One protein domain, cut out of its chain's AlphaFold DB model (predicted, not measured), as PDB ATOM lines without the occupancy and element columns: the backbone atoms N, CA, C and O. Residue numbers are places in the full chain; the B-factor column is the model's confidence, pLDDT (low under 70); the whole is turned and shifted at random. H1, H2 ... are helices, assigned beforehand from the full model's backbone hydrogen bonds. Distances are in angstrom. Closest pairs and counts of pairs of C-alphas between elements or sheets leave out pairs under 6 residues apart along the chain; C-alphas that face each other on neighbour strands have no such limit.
ATOM      1  N   ILE A   3     -41.940 -16.380 -40.449       72.56
ATOM      2  CA  ILE A   3     -41.817 -16.227 -41.911       72.56
ATOM      3  C   ILE A   3     -42.257 -14.833 -42.390       72.56
ATOM      4  O   ILE A   3     -41.680 -14.285 -43.324       72.56
ATOM      5  N   GLY A   4     -43.234 -14.218 -41.711       67.38
ATOM      6  CA  GLY A   4     -43.659 -12.847 -42.015       67.38
ATOM      7  C   GLY A   4     -42.567 -11.812 -41.727       67.38
ATOM      8  O   GLY A   4     -42.380 -10.875 -42.496       67.38
ATOM      9  N   VAL A   5     -41.785 -12.028 -40.666       71.69
ATOM     10  CA  VAL A   5     -40.698 -11.128 -40.249       71.69
ATOM     11  C   VAL A   5     -39.541 -11.179 -41.227       71.69
ATOM     12  O   VAL A   5     -39.047 -10.139 -41.651       71.69
ATOM     13  N   SER A   6     -39.134 -12.388 -41.621       72.94
ATOM     14  CA  SER A   6     -38.058 -12.567 -42.591       72.94
ATOM     15  C   SER A   6     -38.428 -11.994 -43.959       72.94
ATOM     16  O   SER A   6     -37.583 -11.371 -44.587       72.94
ATOM     17  N   LEU A   7     -39.684 -12.138 -44.401       79.00
ATOM     18  CA  LEU A   7     -40.162 -11.550 -45.659       79.00
ATOM     19  C   LEU A   7     -40.093 -10.016 -45.646       79.00
ATOM     20  O   LEU A   7     -39.602  -9.426 -46.607       79.00
ATOM     21  N   ILE A   8     -40.527  -9.375 -44.554       73.88
ATOM     22  CA  ILE A   8     -40.478  -7.910 -44.419       73.88
ATOM     23  C   ILE A   8     -39.030  -7.408 -44.308       73.88
ATOM     24  O   ILE A   8     -38.682  -6.427 -44.961       73.88
ATOM     25  N   LEU A   9     -38.165  -8.087 -43.545       78.50
ATOM     26  CA  LEU A   9     -36.738  -7.745 -43.442       78.50
ATOM     27  C   LEU A   9     -36.013  -7.871 -44.784       78.50
ATOM     28  O   LEU A   9     -35.218  -7.000 -45.135       78.50
ATOM     29  N   ILE A  10     -36.309  -8.925 -45.551       81.25
ATOM     30  CA  ILE A  10     -35.744  -9.119 -46.890       81.25
ATOM     31  C   ILE A  10     -36.239  -8.024 -47.841       81.25
ATOM     32  O   ILE A  10     -35.423  -7.433 -48.546       81.25
ATOM     33  N   ALA A  11     -37.536  -7.700 -47.834       77.69
ATOM     34  CA  ALA A  11     -38.090  -6.634 -48.670       77.69
ATOM     35  C   ALA A  11     -37.479  -5.260 -48.335       77.69
ATOM     36  O   ALA A  11     -37.051  -4.541 -49.236       77.69
ATOM     37  N   ALA A  12     -37.358  -4.921 -47.048       77.00
ATOM     38  CA  ALA A  12     -36.738  -3.673 -46.607       77.00
ATOM     39  C   ALA A  12     -35.241  -3.601 -46.970       77.00
ATOM     40  O   ALA A  12     -34.781  -2.578 -47.477       77.00
ATOM     41  N   GLY A  13     -34.483  -4.687 -46.768       72.50
ATOM     42  CA  GLY A  13     -33.058  -4.757 -47.115       72.50
ATOM     43  C   GLY A  13     -32.798  -4.690 -48.625       72.50
ATOM     44  O   GLY A  13     -31.839  -4.047 -49.063       72.50
ATOM     45  N   ALA A  14     -33.687  -5.290 -49.423       78.50
ATOM     46  CA  ALA A  14     -33.656  -5.192 -50.878       78.50
ATOM     47  C   ALA A  14     -33.908  -3.752 -51.342       78.50
ATOM     48  O   ALA A  14     -33.132  -3.241 -52.148       78.50
ATOM     49  N   ILE A  15     -34.918  -3.073 -50.779       71.81
ATOM     50  CA  ILE A  15     -35.197  -1.658 -51.070       71.81
ATOM     51  C   ILE A  15     -33.988  -0.796 -50.708       71.81
ATOM     52  O   ILE A  15     -33.574   0.014 -51.525       71.81
ATOM     53  N   LEU A  16     -33.374  -0.990 -49.537       69.00
ATOM     54  CA  LEU A  16     -32.224  -0.185 -49.119       69.00
ATOM     55  C   LEU A  16     -31.014  -0.376 -50.048       69.00
ATOM     56  O   LEU A  16     -30.409   0.599 -50.481       69.00
ATOM     57  N   THR A  17     -30.695  -1.623 -50.408       69.56
ATOM     58  CA  THR A  17     -29.564  -1.947 -51.295       69.56
ATOM     59  C   THR A  17     -29.781  -1.415 -52.709       69.56
ATOM     60  O   THR A  17     -28.884  -0.807 -53.290       69.56
ATOM     61  N   TRP A  18     -30.969  -1.640 -53.272       66.75
ATOM     62  CA  TRP A  18     -31.254  -1.278 -54.660       66.75
ATOM     63  C   TRP A  18     -31.569   0.208 -54.829       66.75
ATOM     64  O   TRP A  18     -31.115   0.804 -55.802       66.75
ATOM     65  N   ALA A  19     -32.266   0.834 -53.877       61.88
ATOM     66  CA  ALA A  19     -32.534   2.268 -53.922       61.88
ATOM     67  C   ALA A  19     -31.256   3.089 -53.710       61.88
ATOM     68  O   ALA A  19     -31.058   4.081 -54.401       61.88
ATOM     69  N   VAL A  20     -30.348   2.680 -52.813       62.53
ATOM     70  CA  VAL A  20     -29.074   3.400 -52.631       62.53
ATOM     71  C   VAL A  20     -28.191   3.277 -53.870       62.53
ATOM     72  O   VAL A  20     -27.695   4.289 -54.359       62.53
ATOM     73  N   ASN A  21     -28.021   2.065 -54.408       55.28
ATOM     74  CA  ASN A  21     -27.068   1.819 -55.493       55.28
ATOM     75  C   ASN A  21     -27.528   2.419 -56.840       55.28
ATOM     76  O   ASN A  21     -26.712   2.941 -57.593       55.28
ATOM     77  N   ALA A  22     -28.838   2.440 -57.120       55.53
ATOM     78  CA  ALA A  22     -29.382   3.065 -58.332       55.53
ATOM     79  C   ALA A  22     -29.233   4.601 -58.357       55.53
ATOM     80  O   ALA A  22     -29.267   5.201 -59.430       55.53
ATOM     81  N   THR A  23     -29.045   5.242 -57.198       53.66
ATOM     82  CA  THR A  23     -29.131   6.710 -57.072       53.66
ATOM     83  C   THR A  23     -27.762   7.400 -56.992       53.66
ATOM     84  O   THR A  23     -27.687   8.622 -57.090       53.66
ATOM     85  N   VAL A  24     -26.659   6.643 -56.909       53.22
ATOM     86  CA  VAL A  24     -25.288   7.204 -56.880       53.22
ATOM     87  C   VAL A  24     -24.858   7.775 -58.245       53.22
ATOM     88  O   VAL A  24     -23.958   8.607 -58.306       53.22
ATOM     89  N   SER A  25     -25.515   7.389 -59.345       56.38
ATOM     90  CA  SER A  25     -25.088   7.754 -60.707       56.38
ATOM     91  C   SER A  25     -25.592   9.105 -61.246       56.38
ATOM     92  O   SER A  25     -25.248   9.423 -62.382       56.38
ATOM     93  N   GLY A  26     -26.359   9.934 -60.510       51.25
ATOM     94  CA  GLY A  26     -26.730  11.238 -61.100       51.25
ATOM     95  C   GLY A  26     -27.695  12.211 -60.413       51.25
ATOM     96  O   GLY A  26     -28.143  13.119 -61.106       51.25
ATOM     97  N   VAL A  27     -28.052  12.083 -59.125       56.03
ATOM     98  CA  VAL A  27     -29.010  13.013 -58.474       56.03
ATOM     99  C   VAL A  27     -28.601  13.355 -57.032       56.03
ATOM    100  O   VAL A  27     -28.055  12.521 -56.317       56.03
ATOM    101  N   ASP A  28     -28.865  14.603 -56.625       63.44
ATOM    102  CA  ASP A  28     -28.495  15.238 -55.351       63.44
ATOM    103  C   ASP A  28     -28.647  14.366 -54.087       63.44
ATOM    104  O   ASP A  28     -29.733  13.905 -53.726       63.44
ATOM    105  N   ILE A  29     -27.548  14.270 -53.328       70.50
ATOM    106  CA  ILE A  29     -27.408  13.549 -52.046       70.50
ATOM    107  C   ILE A  29     -28.441  13.949 -50.985       70.50
ATOM    108  O   ILE A  29     -28.816  13.127 -50.148       70.50
ATOM    109  N   ASN A  30     -28.932  15.189 -51.012       72.50
ATOM    110  CA  ASN A  30     -29.904  15.670 -50.031       72.50
ATOM    111  C   ASN A  30     -31.269  14.972 -50.193       72.50
ATOM    112  O   ASN A  30     -31.834  14.459 -49.228       72.50
ATOM    113  N   THR A  31     -31.750  14.844 -51.433       76.50
ATOM    114  CA  THR A  31     -32.985  14.111 -51.756       76.50
ATOM    115  C   THR A  31     -32.876  12.642 -51.348       76.50
ATOM    116  O   THR A  31     -33.823  12.066 -50.814       76.50
ATOM    117  N   ILE A  32     -31.690  12.050 -51.518       71.69
ATOM    118  CA  ILE A  32     -31.393  10.673 -51.102       71.69
ATOM    119  C   ILE A  32     -31.468  10.541 -49.579       71.69
ATOM    120  O   ILE A  32     -32.121   9.628 -49.075       71.69
ATOM    121  N   GLY A  33     -30.849  11.470 -48.845       70.62
ATOM    122  CA  GLY A  33     -30.899  11.498 -47.384       70.62
ATOM    123  C   GLY A  33     -32.332  11.531 -46.856       70.62
ATOM    124  O   GLY A  33     -32.674  10.763 -45.958       70.62
ATOM    125  N   VAL A  34     -33.198  12.342 -47.471       80.94
ATOM    126  CA  VAL A  34     -34.620  12.428 -47.104       80.94
ATOM    127  C   VAL A  34     -35.363  11.120 -47.389       80.94
ATOM    128  O   VAL A  34     -36.077  10.629 -46.514       80.94
ATOM    129  N   ILE A  35     -35.174  10.513 -48.566       73.31
ATOM    130  CA  ILE A  35     -35.818   9.232 -48.913       73.31
ATOM    131  C   ILE A  35     -35.375   8.124 -47.946       73.31
ATOM    132  O   ILE A  35     -36.215   7.384 -47.433       73.31
ATOM    133  N   LEU A  36     -34.077   8.037 -47.640       75.75
ATOM    134  CA  LEU A  36     -33.544   7.055 -46.692       75.75
ATOM    135  C   LEU A  36     -34.076   7.273 -45.277       75.75
ATOM    136  O   LEU A  36     -34.403   6.302 -44.593       75.75
ATOM    137  N   MET A  37     -34.220   8.529 -44.853       78.94
ATOM    138  CA  MET A  37     -34.801   8.859 -43.556       78.94
ATOM    139  C   MET A  37     -36.268   8.414 -43.471       78.94
ATOM    140  O   MET A  37     -36.661   7.825 -42.467       78.94
ATOM    141  N   ILE A  38     -37.063   8.626 -44.529       80.62
ATOM    142  CA  ILE A  38     -38.476   8.209 -44.585       80.62
ATOM    143  C   ILE A  38     -38.600   6.681 -44.573       80.62
ATOM    144  O   ILE A  38     -39.360   6.131 -43.777       80.62
ATOM    145  N   VAL A  39     -37.837   5.980 -45.416       75.88
ATOM    146  CA  VAL A  39     -37.868   4.508 -45.483       75.88
ATOM    147  C   VAL A  39     -37.393   3.892 -44.164       75.88
ATOM    148  O   VAL A  39     -38.039   2.981 -43.643       75.88
ATOM    149  N   GLY A  40     -36.312   4.424 -43.585       72.62
ATOM    150  CA  GLY A  40     -35.808   4.017 -42.275       72.62
ATOM    151  C   GLY A  40     -36.827   4.254 -41.160       72.62
ATOM    152  O   GLY A  40     -37.052   3.359 -40.348       72.62
ATOM    153  N   ALA A  41     -37.506   5.405 -41.158       82.19
ATOM    154  CA  ALA A  41     -38.557   5.712 -40.190       82.19
ATOM    155  C   ALA A  41     -39.737   4.734 -40.293       82.19
ATOM    156  O   ALA A  41     -40.174   4.201 -39.273       82.19
ATOM    157  N   ILE A  42     -40.210   4.428 -41.506       80.38
ATOM    158  CA  ILE A  42     -41.290   3.451 -41.722       80.38
ATOM    159  C   ILE A  42     -40.853   2.057 -41.250       80.38
ATOM    160  O   ILE A  42     -41.588   1.400 -40.513       80.38
ATOM    161  N   GLY A  43     -39.642   1.619 -41.610       73.75
ATOM    162  CA  GLY A  43     -39.095   0.333 -41.170       73.75
ATOM    163  C   GLY A  43     -38.953   0.227 -39.647       73.75
ATOM    164  O   GLY A  43     -39.288  -0.807 -39.068       73.75
ATOM    165  N   LEU A  44     -38.523   1.302 -38.980       79.31
ATOM    166  CA  LEU A  44     -38.366   1.356 -37.522       79.31
ATOM    167  C   LEU A  44     -39.727   1.321 -36.816       79.31
ATOM    168  O   LEU A  44     -39.907   0.538 -35.883       79.31
ATOM    169  N   VAL A  45     -40.708   2.084 -37.304       81.75
ATOM    170  CA  VAL A  45     -42.088   2.059 -36.790       81.75
ATOM    171  C   VAL A  45     -42.688   0.661 -36.918       81.75
ATOM    172  O   VAL A  45     -43.229   0.133 -35.947       81.75
ATOM    173  N   LEU A  46     -42.543   0.025 -38.082       76.19
ATOM    174  CA  LEU A  46     -43.020  -1.341 -38.295       76.19
ATOM    175  C   LEU A  46     -42.287  -2.352 -37.400       76.19
ATOM    176  O   LEU A  46     -42.935  -3.244 -36.862       76.19
ATOM    177  N   SER A  47     -40.978  -2.193 -37.179       69.94
ATOM    178  CA  SER A  47     -40.184  -3.041 -36.274       69.94
ATOM    179  C   SER A  47     -40.655  -2.940 -34.818       69.94
ATOM    180  O   SER A  47     -40.869  -3.959 -34.162       69.94
ATOM    181  N   VAL A  48     -40.907  -1.722 -34.325       75.06
ATOM    182  CA  VAL A  48     -41.422  -1.476 -32.966       75.06
ATOM    183  C   VAL A  48     -42.843  -2.022 -32.802       75.06
ATOM    184  O   VAL A  48     -43.131  -2.722 -31.829       75.06
ATOM    185  N   MET A  49     -43.722  -1.771 -33.778       74.19
ATOM    186  CA  MET A  49     -45.084  -2.319 -33.801       74.19
ATOM    187  C   MET A  49     -45.063  -3.849 -33.830       74.19
ATOM    188  O   MET A  49     -45.812  -4.503 -33.101       74.19
ATOM    189  N   PHE A  50     -44.162  -4.435 -34.614       68.31
ATOM    190  CA  PHE A  50     -44.002  -5.876 -34.686       68.31
ATOM    191  C   PHE A  50     -43.463  -6.463 -33.373       68.31
ATOM    192  O   PHE A  50     -43.981  -7.472 -32.900       68.31
ATOM    193  N   TRP A  51     -42.493  -5.812 -32.724       65.00
ATOM    194  CA  TRP A  51     -41.987  -6.239 -31.416       65.00
ATOM    195  C   TRP A  51     -43.083  -6.216 -30.342       65.00
ATOM    196  O   TRP A  51     -43.198  -7.161 -29.558       65.00
ATOM    197  N   SER A  52     -43.963  -5.209 -30.381       59.44
ATOM    198  CA  SER A  52     -45.153  -5.156 -29.520       59.44
ATOM    199  C   SER A  52     -46.156  -6.281 -29.822       59.44
ATOM    200  O   SER A  52     -46.735  -6.853 -28.902       59.44
ATOM    201  N   THR A  53     -46.297  -6.654 -31.097       59.09
ATOM    202  CA  THR A  53     -47.179  -7.732 -31.573       59.09
ATOM    203  C   THR A  53     -46.655  -9.126 -31.227       59.09
ATOM    204  O   THR A  53     -47.447 -10.042 -31.009       59.09
TER     205      THR A  53
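AT A GLANCE: This is residues 3 to 53 of the 74 residues of an uncharacterized protein of Thermoleophilia bacterium (UniProt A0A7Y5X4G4). Two long helices, H1 and then H2, lie side by side as a slender helical hairpin, running opposite ways and joined at one end by a tight loop. Residues 25 to 30, of which 29 and 30 belong to H2, stand free at that end. The printed part has 51 residues with two named helices and no named strand, and the class is all helix. The whole is loose, with a radius of gyration of the C-alphas of 12.7 A, and a rod of 40 by 18 by 6 A.

HOW THE PARTS SIT: H1, residues 3 to 23, and H2, residues 29 to 53, touch and form a hairpin. Their closest C-alphas, those of Ala 12 and Gly 43, are 7.2 A apart. H2 touches H1 with residues 32 to 43 alone. Their lines stand at a shallow tilt of 5 degrees, opposite ways. Every O i to N i+4 pair is within hydrogen-bond range in H2, and 16 of 17 are in H1.

IN THESE COORDINATES: H1 begins at C-alpha 3, (-41.817, -16.227, -41.911), and is 30.3 A long from first to last C-alpha. H2 is 35.5 A long and ends at C-alpha 53, (-47.179, -7.732, -31.573).

THE WHOLE: The C-alphas farthest apart, those of Gly 26 and Thr 53, are 40.6 A apart. The printed part has no cut. Its mean pLDDT is 70.5, with residue 4, residues 16 to 28, residue 47 and residues 50 to 53 under 70.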